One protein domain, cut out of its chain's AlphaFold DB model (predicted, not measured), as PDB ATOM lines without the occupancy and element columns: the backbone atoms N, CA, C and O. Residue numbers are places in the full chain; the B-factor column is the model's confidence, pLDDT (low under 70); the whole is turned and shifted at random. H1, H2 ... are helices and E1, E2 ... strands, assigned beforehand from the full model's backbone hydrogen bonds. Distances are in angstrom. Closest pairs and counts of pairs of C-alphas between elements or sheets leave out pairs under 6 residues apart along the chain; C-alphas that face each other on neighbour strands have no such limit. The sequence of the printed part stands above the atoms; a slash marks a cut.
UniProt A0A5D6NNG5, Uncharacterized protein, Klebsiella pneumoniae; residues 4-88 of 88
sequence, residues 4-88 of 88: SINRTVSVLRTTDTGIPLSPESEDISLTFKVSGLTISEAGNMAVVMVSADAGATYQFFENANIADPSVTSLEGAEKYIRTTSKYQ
ATOM      1  N   SER A   4      40.265   4.492  10.930       88.12
ATOM      2  CA  SER A   4      40.220   5.042  12.283       88.12
ATOM      3  C   SER A   4      39.399   6.321  12.315       88.12
ATOM      4  O   SER A   4      39.436   7.113  11.371       88.12
ATOM      5  N   ILE A   5      38.674   6.513  13.411       86.00
ATOM      6  CA  ILE A   5      37.975   7.753  13.735       86.00
ATOM      7  C   ILE A   5      38.476   8.254  15.079       86.00
ATOM      8  O   ILE A   5      38.672   7.472  16.010       86.00
ATOM      9  N   ASN A   6      38.661   9.563  15.183       85.56
ATOM     10  CA  ASN A   6      38.996  10.191  16.450       85.56
ATOM     11  C   ASN A   6      37.702  10.645  17.118       85.56
ATOM     12  O   ASN A   6      36.856  11.278  16.485       85.56
ATOM     13  N   ARG A   7      37.535  10.294  18.388       79.81
ATOM     14  CA  ARG A   7      36.379  10.676  19.193       79.81
ATOM     15  C   ARG A   7      36.872  11.266  20.499       79.81
ATOM     16  O   ARG A   7      37.657  10.638  21.199       79.81
ATOM     17  N   THR A   8      36.356  12.435  20.842       81.50
ATOM     18  CA  THR A   8      36.502  12.980  22.188       81.50
ATOM     19  C   THR A   8      35.465  12.307  23.080       81.50
ATOM     20  O   THR A   8      34.260  12.428  22.841       81.50
ATOM     21  N   VAL A   9      35.921  11.569  24.086       79.31
ATOM     22  CA  VAL A   9      35.067  10.976  25.117       79.31
ATOM     23  C   VAL A   9      35.179  11.788  26.396       79.31
ATOM     24  O   VAL A   9      36.263  12.220  26.775       79.31
ATOM     25  N   SER A  10      34.050  12.009  27.064       81.44
ATOM     26  CA  SER A  10      34.018  12.678  28.363       81.44
ATOM     27  C   SER A  10      33.881  11.646  29.470       81.44
ATOM     28  O   SER A  10      32.891  10.914  29.537       81.44
ATOM     29  N   VAL A  11      34.867  11.605  30.356       80.19
ATOM     30  CA  VAL A  11      34.861  10.761  31.543       80.19
ATOM     31  C   VAL A  11      34.199  11.537  32.673       80.19
ATOM     32  O   VAL A  11      34.690  12.579  33.114       80.19
ATOM     33  N   LEU A  12      33.063  11.023  33.145       82.75
ATOM     34  CA  LEU A  12      32.427  11.511  34.364       82.75
ATOM     35  C   LEU A  12      33.323  11.170  35.553       82.75
ATOM     36  O   LEU A  12      33.683  10.013  35.762       82.75
ATOM     37  N   ARG A  13      33.672  12.189  36.334       82.75
ATOM     38  CA  ARG A  13      34.518  12.044  37.515       82.75
ATOM     39  C   ARG A  13      33.704  12.366  38.752       82.75
ATOM     40  O   ARG A  13      32.988  13.363  38.785       82.75
ATOM     41  N   THR A  14      33.834  11.540  39.776       88.44
ATOM     42  CA  THR A  14      33.235  11.771  41.091       88.44
ATOM     43  C   THR A  14      34.296  11.585  42.164       88.44
ATOM     44  O   THR A  14      35.193  10.760  42.004       88.44
ATOM     45  N   THR A  15      34.208  12.339  43.257       83.56
ATOM     46  CA  THR A  15      34.993  12.050  44.465       83.56
ATOM     47  C   THR A  15      34.524  10.737  45.103       83.56
ATOM     48  O   THR A  15      33.412  10.280  44.830       83.56
ATOM     49  N   ASP A  16      35.307  10.172  46.025       84.31
ATOM     50  CA  ASP A  16      34.905   8.985  46.808       84.31
ATOM     51  C   ASP A  16      33.614   9.211  47.619       84.31
ATOM     52  O   ASP A  16      32.918   8.271  47.993       84.31
ATOM     53  N   THR A  17      33.261  10.477  47.861       88.06
ATOM     54  CA  THR A  17      32.020  10.900  48.523       88.06
ATOM     55  C   THR A  17      30.858  11.139  47.548       88.06
ATOM     56  O   THR A  17      29.809  11.621  47.967       88.06
ATOM     57  N   GLY A  18      31.033  10.856  46.253       81.56
ATOM     58  CA  GLY A  18      30.005  10.990  45.216       81.56
ATOM     59  C   GLY A  18      29.773  12.412  44.697       81.56
ATOM     60  O   GLY A  18      28.783  12.650  44.007       81.56
ATOM     61  N   ILE A  19      30.654  13.372  45.006       89.44
ATOM     62  CA  ILE A  19      30.534  14.746  44.496       89.44
ATOM     63  C   ILE A  19      31.032  14.763  43.043       89.44
ATOM     64  O   ILE A  19      32.164  14.333  42.803       89.44
ATOM     65  N   PRO A  20      30.239  15.253  42.072       84.00
ATOM     66  CA  PRO A  20      30.676  15.342  40.686       84.00
ATOM     67  C   PRO A  20      31.809  16.362  40.542       84.00
ATOM     68  O   PRO A  20      31.724  17.493  41.019       84.00
ATOM     69  N   LEU A  21      32.873  15.944  39.866       84.81
ATOM     70  CA  LEU A  21      33.969  16.790  39.421       84.81
ATOM     71  C   LEU A  21      33.742  17.180  37.960       84.81
ATOM     72  O   LEU A  21      32.972  16.538  37.241       84.81
ATOM     73  N   SER A  22      34.444  18.222  37.514       84.19
ATOM     74  CA  SER A  22      34.473  18.570  36.096       84.19
ATOM     75  C   SER A  22      34.878  17.340  35.274       84.19
ATOM     76  O   SER A  22      35.875  16.691  35.617       84.19
ATOM     77  N   PRO A  23      34.115  16.996  34.222       79.12
ATOM     78  CA  PRO A  23      34.458  15.876  33.367       79.12
ATOM     79  C   PRO A  23      35.802  16.138  32.695       79.12
ATOM     80  O   PRO A  23      36.137  17.272  32.349       79.12
ATOM     81  N   GLU A  24      36.570  15.071  32.528       82.81
ATOM     82  CA  GLU A  24      37.807  15.103  31.762       82.81
ATOM     83  C   GLU A  24      37.502  14.613  30.350       82.81
ATOM     84  O   GLU A  24      36.770  13.639  30.179       82.81
ATOM     85  N   SER A  25      38.010  15.322  29.348       84.62
ATOM     86  CA  SER A  25      37.866  14.923  27.952       84.62
ATOM     87  C   SER A  25      39.158  14.279  27.485       84.62
ATOM     88  O   SER A  25      40.227  14.865  27.643       84.62
ATOM     89  N   GLU A  26      39.043  13.103  26.887       82.75
ATOM     90  CA  GLU A  26      40.158  12.380  26.291       82.75
ATOM     91  C   GLU A  26      39.854  12.113  24.817       82.75
ATOM     92  O   GLU A  26      38.746  11.701  24.460       82.75
ATOM     93  N   ASP A  27      40.835  12.362  23.954       84.12
ATOM     94  CA  ASP A  27      40.739  12.015  22.543       84.12
ATOM     95  C   ASP A  27      41.203  10.573  22.349       84.12
ATOM     96  O   ASP A  27      42.377  10.248  22.521       84.12
ATOM     97  N   ILE A  28      40.272   9.708  21.952       84.06
ATOM     98  CA  ILE A  28      40.559   8.312  21.633       84.06
ATOM     99  C   ILE A  28      40.490   8.087  20.125       84.06
ATOM    100  O   ILE A  28      39.637   8.643  19.427       84.06
ATOM    101  N   SER A  29      41.372   7.229  19.614       87.75
ATOM    102  CA  SER A  29      41.320   6.772  18.226       87.75
ATOM    103  C   SER A  29      40.707   5.377  18.171       87.75
ATOM    104  O   SER A  29      41.304   4.399  18.622       87.75
ATOM    105  N   LEU A  30      39.497   5.281  17.626       90.50
ATOM    106  CA  LEU A  30      38.798   4.018  17.429       90.50
ATOM    107  C   LEU A  30      39.071   3.505  16.020       90.50
ATOM    108  O   LEU A  30      38.753   4.172  15.038       90.50
ATOM    109  N   THR A  31      39.630   2.306  15.911       92.62
ATOM    110  CA  THR A  31      39.908   1.653  14.629       92.62
ATOM    111  C   THR A  31      38.829   0.628  14.314       92.62
ATOM    112  O   THR A  31      38.637  -0.339  15.046       92.62
ATOM    113  N   PHE A  32      38.153   0.807  13.190       92.94
ATOM    114  CA  PHE A  32      37.094  -0.057  12.696       92.94
ATOM    115  C   PHE A  32      37.568  -0.905  11.519       92.94
ATOM    116  O   PHE A  32      38.407  -0.491  10.715       92.94
ATOM    117  N   LYS A  33      37.002  -2.104  11.396       93.81
ATOM    118  CA  LYS A  33      37.148  -2.952  10.208       93.81
ATOM    119  C   LYS A  33      35.886  -3.763   9.960       93.81
ATOM    120  O   LYS A  33      35.166  -4.099  10.900       93.81
ATOM    121  N   VAL A  34      35.665  -4.136   8.706       94.81
ATOM    122  CA  VAL A  34      34.644  -5.123   8.344       94.81
ATOM    123  C   VAL A  34      35.294  -6.503   8.327       94.81
ATOM    124  O   VAL A  34      36.285  -6.724   7.637       94.81
ATOM    125  N   SER A  35      34.760  -7.425   9.125       94.88
ATOM    126  CA  SER A  35      35.284  -8.793   9.275       94.88
ATOM    127  C   SER A  35      34.499  -9.838   8.485       94.88
ATOM    128  O   SER A  35      35.019 -10.911   8.193       94.88
ATOM    129  N   GLY A  36      33.262  -9.514   8.112       94.44
ATOM    130  CA  GLY A  36      32.369 -10.402   7.384       94.44
ATOM    131  C   GLY A  36      31.334  -9.612   6.598       94.44
ATOM    132  O   GLY A  36      30.980  -8.496   6.974       94.44
ATOM    133  N   LEU A  37      30.853 -10.204   5.509       96.25
ATOM    134  CA  LEU A  37      29.760  -9.688   4.696       96.25
ATOM    135  C   LEU A  37      28.821 -10.852   4.394       96.25
ATOM    136  O   LEU A  37      29.251 -11.882   3.881       96.25
ATOM    137  N   THR A  38      27.547 -10.679   4.723       95.75
ATOM    138  CA  THR A  38      26.470 -11.596   4.349       95.75
ATOM    139  C   THR A  38      25.610 -10.917   3.297       95.75
ATOM    140  O   THR A  38      25.169  -9.788   3.501       95.75
ATOM    141  N   ILE A  39      25.379 -11.604   2.181       93.88
ATOM    142  CA  ILE A  39      24.531 -11.148   1.075       93.88
ATOM    143  C   ILE A  39      23.337 -12.092   1.014       93.88
ATOM    144  O   ILE A  39      23.511 -13.310   0.966       93.88
ATOM    145  N   SER A  40      22.131 -11.537   1.049       90.44
ATOM    146  CA  SER A  40      20.887 -12.306   1.028       90.44
ATOM    147  C   SER A  40      19.779 -11.531   0.322       90.44
ATOM    148  O   SER A  40      19.889 -10.321   0.138       90.44
ATOM    149  N   GLU A  41      18.675 -12.202  -0.013       86.88
ATOM    150  CA  GLU A  41      17.482 -11.542  -0.567       86.88
ATOM    151  C   GLU A  41      16.869 -10.512   0.397       86.88
ATOM    152  O   GLU A  41      16.220  -9.566  -0.037       86.88
ATOM    153  N   ALA A  42      17.115 -10.657   1.704       84.31
ATOM    154  CA  ALA A  42      16.683  -9.708   2.728       84.31
ATOM    155  C   ALA A  42      17.598  -8.469   2.842       84.31
ATOM    156  O   ALA A  42      17.276  -7.537   3.581       84.31
ATOM    157  N   GLY A  43      18.732  -8.453   2.136       87.88
ATOM    158  CA  GLY A  43      19.699  -7.359   2.124       87.88
ATOM    159  C   GLY A  43      21.122  -7.786   2.478       87.88
ATOM    160  O   GLY A  43      21.403  -8.948   2.801       87.88
ATOM    161  N   ASN A  44      22.020  -6.801   2.419       94.31
ATOM    162  CA  ASN A  44      23.446  -6.964   2.676       94.31
ATOM    163  C   ASN A  44      23.772  -6.527   4.112       94.31
ATOM    164  O   ASN A  44      23.360  -5.455   4.554       94.31
ATOM    165  N   MET A  45      24.525  -7.344   4.848       95.44
ATOM    166  CA  MET A  45      24.958  -7.040   6.216       95.44
ATOM    167  C   MET A  45      26.464  -7.207   6.383       95.44
ATOM    168  O   MET A  45      27.008  -8.270   6.087       95.44
ATOM    169  N   ALA A  46      27.120  -6.190   6.934       95.56
ATOM    170  CA  ALA A  46      28.526  -6.233   7.314       95.56
ATOM    171  C   ALA A  46      28.701  -6.455   8.817       95.56
ATOM    172  O   ALA A  46      28.086  -5.771   9.630       95.56
ATOM    173  N   VAL A  47      29.605  -7.359   9.184       96.62
ATOM    174  CA  VAL A  47      30.048  -7.539  10.571       96.62
ATOM    175  C   VAL A  47      31.170  -6.547  10.842       96.62
ATOM    176  O   VAL A  47      32.291  -6.713  10.346       96.62
ATOM    177  N   VAL A  48      30.879  -5.521  11.633       95.31
ATOM    178  CA  VAL A  48      31.829  -4.467  11.978       95.31
ATOM    179  C   VAL A  48      32.481  -4.786  13.318       95.31
ATOM    180  O   VAL A  48      31.816  -5.127  14.296       95.31
ATOM    181  N   MET A  49      33.804  -4.665  13.358       95.31
ATOM    182  CA  MET A  49      34.596  -4.776  14.576       95.31
ATOM    183  C   MET A  49      35.263  -3.443  14.895       95.31
ATOM    184  O   MET A  49      35.613  -2.695  13.980       95.31
ATOM    185  N   VAL A  50      35.491  -3.190  16.182       94.19
ATOM    186  CA  VAL A  50      36.136  -1.979  16.700       94.19
ATOM    187  C   VAL A  50      37.330  -2.333  17.586       94.19
ATOM    188  O   VAL A  50      37.331  -3.356  18.265       94.19
ATOM    189  N   SER A  51      38.342  -1.478  17.567       92.50
ATOM    190  CA  SER A  51      39.543  -1.530  18.393       92.50
ATOM    191  C   SER A  51      39.783  -0.153  19.012       92.50
ATOM    192  O   SER A  51      39.732   0.853  18.306       92.50
ATOM    193  N   ALA A  52      40.061  -0.116  20.315       89.19
ATOM    194  CA  ALA A  52      40.483   1.092  21.033       89.19
ATOM    195  C   ALA A  52      42.007   1.143  21.273       89.19
ATOM    196  O   ALA A  52      42.517   2.101  21.838       89.19
ATOM    197  N   ASP A  53      42.738   0.113  20.837       87.19
ATOM    198  CA  ASP A  53      44.169  -0.105  21.068       87.19
ATOM    199  C   ASP A  53      44.969  -0.099  19.751       87.19
ATOM    200  O   ASP A  53      45.874  -0.905  19.539       87.19
ATOM    201  N   ALA A  54      44.602   0.809  18.839       82.94
ATOM    202  CA  ALA A  54      45.253   0.997  17.537       82.94
ATOM    203  C   ALA A  54      45.335  -0.280  16.666       82.94
ATOM    204  O   ALA A  54      46.257  -0.455  15.871       82.94
ATOM    205  N   GLY A  55      44.348  -1.167  16.789       85.88
ATOM    206  CA  GLY A  55      44.222  -2.394  16.004       85.88
ATOM    207  C   GLY A  55      44.873  -3.630  16.627       85.88
ATOM    208  O   GLY A  55      44.907  -4.666  15.961       85.88
ATOM    209  N   ALA A  56      45.372  -3.566  17.867       88.06
ATOM    210  CA  ALA A  56      45.963  -4.734  18.522       88.06
ATOM    211  C   ALA A  56      44.905  -5.794  18.876       88.06
ATOM    212  O   ALA A  56      45.115  -6.983  18.630       88.06
ATOM    213  N   THR A  57      43.735  -5.378  19.369       92.88
ATOM    214  CA  THR A  57      42.592  -6.257  19.626       92.88
ATOM    215  C   THR A  57      41.311  -5.685  19.038       92.88
ATOM    216  O   THR A  57      41.048  -4.487  19.079       92.88
ATOM    217  N   TYR A  58      40.493  -6.562  18.459       93.50
ATOM    218  CA  TYR A  58      39.214  -6.187  17.869       93.50
ATOM    219  C   TYR A  58      38.079  -6.886  18.594       93.50
ATOM    220  O   TYR A  58      38.099  -8.103  18.773       93.50
ATOM    221  N   GLN A  59      37.062  -6.112  18.936       95.25
ATOM    222  CA  GLN A  59      35.826  -6.594  19.524       95.25
ATOM    223  C   GLN A  59      34.688  -6.439  18.520       95.25
ATOM    224  O   GLN A  59      34.722  -5.566  17.649       95.25
ATOM    225  N   PHE A  60      33.685  -7.308  18.622       95.31
ATOM    226  CA  PHE A  60      32.453  -7.138  17.862       95.31
ATOM    227  C   PHE A  60      31.815  -5.795  18.226       95.31
ATOM    228  O   PHE A  60      31.678  -5.477  19.406       95.31
ATOM    229  N   PHE A  61      31.436  -5.024  17.209       93.44
ATOM    230  CA  PHE A  61      30.751  -3.753  17.392       93.44
ATOM    231  C   PHE A  61      29.278  -3.888  17.019       93.44
ATOM    232  O   PHE A  61      28.408  -3.718  17.869       93.44
ATOM    233  N   GLU A  62      28.996  -4.228  15.759       95.38
ATOM    234  CA  GLU A  62      27.628  -4.441  15.289       95.38
ATOM    235  C   GLU A  62      27.551  -5.229  13.977       95.38
ATOM    236  O   GLU A  62      28.549  -5.423  13.279       95.38
ATOM    237  N   ASN A  63      26.322  -5.602  13.610       95.25
ATOM    238  CA  ASN A  63      25.964  -5.979  12.246       95.25
ATOM    239  C   ASN A  63      25.336  -4.767  11.554       95.25
ATOM    240  O   ASN A  63      24.184  -4.422  11.818       95.25
ATOM    241  N   ALA A  64      26.096  -4.111  10.687       94.44
ATOM    242  CA  ALA A  64      25.643  -2.933   9.970       94.44
ATOM    243  C   ALA A  64      24.900  -3.336   8.693       94.44
ATOM    244  O   ALA A  64      25.416  -4.096   7.869       94.44
ATOM    245  N   ASN A  65      23.689  -2.809   8.519       94.19
ATOM    246  CA  ASN A  65      22.952  -2.956   7.272       94.19
ATOM    247  C   ASN A  65      23.600  -2.094   6.180       94.19
ATOM    248  O   ASN A  65      23.911  -0.924   6.405       94.19
ATOM    249  N   ILE A  66      23.790  -2.680   5.003       94.19
ATOM    250  CA  ILE A  66      24.254  -1.973   3.818       94.19
ATOM    251  C   ILE A  66      23.053  -1.779   2.899       94.19
ATOM    252  O   ILE A  66      22.583  -2.726   2.270       94.19
ATOM    253  N   ALA A  67      22.576  -0.538   2.819       91.06
ATOM    254  CA  ALA A  67      21.415  -0.199   2.003       91.06
ATOM    255  C   ALA A  67      21.724  -0.183   0.495       91.06
ATOM    256  O   ALA A  67      20.803  -0.202  -0.316       91.06
ATOM    257  N   ASP A  68      23.004  -0.132   0.116       90.75
ATOM    258  CA  ASP A  68      23.434  -0.172  -1.280       90.75
ATOM    259  C   ASP A  68      23.616  -1.631  -1.756       90.75
ATOM    260  O   ASP A  68      24.575  -2.299  -1.350       90.75
ATOM    261  N   PRO A  69      22.740  -2.144  -2.641       88.12
ATOM    262  CA  PRO A  69      22.813  -3.521  -3.120       88.12
ATOM    263  C   PRO A  69      24.024  -3.781  -4.029       88.12
ATOM    264  O   PRO A  69      24.380  -4.939  -4.243       88.12
ATOM    265  N   SER A  70      24.680  -2.738  -4.556       91.88
ATOM    266  CA  SER A  70      25.888  -2.890  -5.378       91.88
ATOM    267  C   SER A  70      27.111  -3.318  -4.558       91.88
ATOM    268  O   SER A  70      28.085  -3.856  -5.097       91.88
ATOM    269  N   VAL A  71      27.054  -3.140  -3.236       93.69
ATOM    270  CA  VAL A  71      28.125  -3.505  -2.316       93.69
ATOM    271  C   VAL A  71      28.122  -5.012  -2.077       93.69
ATOM    272  O   VAL A  71      27.392  -5.538  -1.242       93.69
ATOM    273  N   THR A  72      28.982  -5.710  -2.812       92.75
ATOM    274  CA  THR A  72      29.051  -7.183  -2.837       92.75
ATOM    275  C   THR A  72      30.394  -7.742  -2.363       92.75
ATOM    276  O   THR A  72      30.629  -8.948  -2.412       92.75
ATOM    277  N   SER A  73      31.290  -6.882  -1.879       94.38
ATOM    278  CA  SER A  73      32.618  -7.266  -1.400       94.38
ATOM    279  C   SER A  73      32.907  -6.679  -0.023       94.38
ATOM    280  O   SER A  73      32.368  -5.635   0.347       94.38
ATOM    281  N   LEU A  74      33.801  -7.327   0.730       93.69
ATOM    282  CA  LEU A  74      34.260  -6.828   2.032       93.69
ATOM    283  C   LEU A  74      34.868  -5.424   1.927       93.69
ATOM    284  O   LEU A  74      34.602  -4.571   2.766       93.69
ATOM    285  N   GLU A  75      35.648  -5.166   0.874       93.38
ATOM    286  CA  GLU A  75      36.242  -3.848   0.636       93.38
ATOM    287  C   GLU A  75      35.176  -2.791   0.318       93.38
ATOM    288  O   GLU A  75      35.241  -1.670   0.823       93.38
ATOM    289  N   GLY A  76      34.171  -3.145  -0.490       93.44
ATOM    290  CA  GLY A  76      33.033  -2.272  -0.766       93.44
ATOM    291  C   GLY A  76      32.236  -1.966   0.501       93.44
ATOM    292  O   GLY A  76      31.891  -0.813   0.744       93.44
ATOM    293  N   ALA A  77      32.012  -2.979   1.341       93.62
ATOM    294  CA  ALA A  77      31.333  -2.833   2.620       93.62
ATOM    295  C   ALA A  77      32.093  -1.891   3.549       93.62
ATOM    296  O   ALA A  77      31.512  -0.976   4.116       93.62
ATOM    297  N   GLU A  78      33.406  -2.046   3.653       93.38
ATOM    298  CA  GLU A  78      34.234  -1.160   4.464       93.38
ATOM    299  C   GLU A  78      34.209   0.289   3.965       93.38
ATOM    300  O   GLU A  78      34.039   1.211   4.764       93.38
ATOM    301  N   LYS A  79      34.311   0.498   2.643       93.19
ATOM    302  CA  LYS A  79      34.184   1.825   2.023       93.19
ATOM    303  C   LYS A  79      32.824   2.454   2.323       93.19
ATOM    304  O   LYS A  79      32.777   3.622   2.698       93.19
ATOM    305  N   TYR A  80      31.749   1.678   2.209       93.00
ATOM    306  CA  TYR A  80      30.396   2.126   2.522       93.00
ATOM    307  C   TYR A  80      30.271   2.533   3.994       93.00
ATOM    308  O   TYR A  80      29.900   3.669   4.286       93.00
ATOM    309  N   ILE A  81      30.663   1.655   4.924       92.50
ATOM    310  CA  ILE A  81      30.575   1.911   6.368       92.50
ATOM    311  C   ILE A  81      31.351   3.173   6.748       92.50
ATOM    312  O   ILE A  81      30.806   4.025   7.446       92.50
ATOM    313  N   ARG A  82      32.561   3.366   6.209       90.88
ATOM    314  CA  ARG A  82      33.367   4.575   6.441       90.88
ATOM    315  C   ARG A  82      32.655   5.879   6.049       90.88
ATOM    316  O   ARG A  82      32.955   6.930   6.604       90.88
ATOM    317  N   THR A  83      31.740   5.839   5.081       89.75
ATOM    318  CA  THR A  83      30.976   7.025   4.651       89.75
ATOM    319  C   THR A  83      29.697   7.270   5.445       89.75
ATOM    320  O   THR A  83      29.080   8.322   5.292       89.75
ATOM    321  N   THR A  84      29.286   6.337   6.306       88.56
ATOM    322  CA  THR A  84      28.075   6.504   7.116       88.56
ATOM    323  C   THR A  84      28.348   7.371   8.347       88.56
ATOM    324  O   THR A  84      29.367   7.216   9.014       88.56
ATOM    325  N   SER A  85      27.418   8.269   8.689       83.75
ATOM    326  CA  SER A  85      27.608   9.305   9.723       83.75
ATOM    327  C   SER A  85      27.942   8.761  11.115       83.75
ATOM    328  O   SER A  85      28.576   9.438  11.919       83.75
ATOM    329  N   LYS A  86      27.534   7.524  11.415       83.81
ATOM    330  CA  LYS A  86      27.882   6.839  12.669       83.81
ATOM    331  C   LYS A  86      29.394   6.614  12.812       83.81
ATOM    332  O   LYS A  86      29.895   6.561  13.930       83.81
ATOM    333  N   TYR A  87      30.099   6.506  11.691       82.31
ATOM    334  CA  TYR A  87      31.519   6.189  11.583       82.31
ATOM    335  C   TYR A  87      32.339   7.370  11.043       82.31
ATOM    336  O   TYR A  87      33.410   7.164  10.474       82.31
ATOM    337  N   GLN A  88      31.827   8.593  11.201       77.69
ATOM    338  CA  GLN A  88      32.526   9.847  10.902       77.69
ATOM    339  C   GLN A  88      32.862  10.616  12.173       77.69
ATOM    340  O   GLN A  88      32.149  10.411  13.182       77.69
TER     341      GLN A  88
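AT A GLANCE: This is residues 4 to 88 of the 88 residues of an uncharacterized protein of Klebsiella pneumoniae (UniProt A0A5D6NNG5). A long two-stranded ribbon, E1 with residues 20 to 31 of E2, continues along E2 into a three-stranded slab, residues 31 to 40 of E2 with E3 and E4, and H1 crosses one face of that slab. E1 E2 E3 E4, in that order, make a curled antiparallel meander, each strand neighbouring the one before. The 85 printed residues, mostly strand, hold four named strands, then one named helix. It is a loose rod, radius of gyration of the C-alphas 17.0 A, spanning 56 by 25 by 19 A.

HOW THE PARTS SIT: Start at E1, residues 4 to 14, in a hairpin with E2, residues 20 to 40; N 7 and O 28, 2.9 A, are within hydrogen-bond range. E3, residues 43 to 51, forms a hairpin with E2, N 35 and O 47 at 2.8 A, and another with E4, residues 59 to 66, N 48 and O 62 at 2.9 A. H1, residues 74 to 83, is on the sheet, over E3, height 6.6 A; every O i to N i+4 pair is within range.

IN THESE COORDINATES: Find C-alpha 4 at (40.220, 5.042, 12.283); E1 spans 30.4 A, E2 49.3 A, E3 26.3 A, E4 20.0 A. H1, 14.5 A, ends at (30.976, 7.025, 4.651).

THE WHOLE: The printed part has no cut and no long link; no printed residue is under 70 in pLDDT.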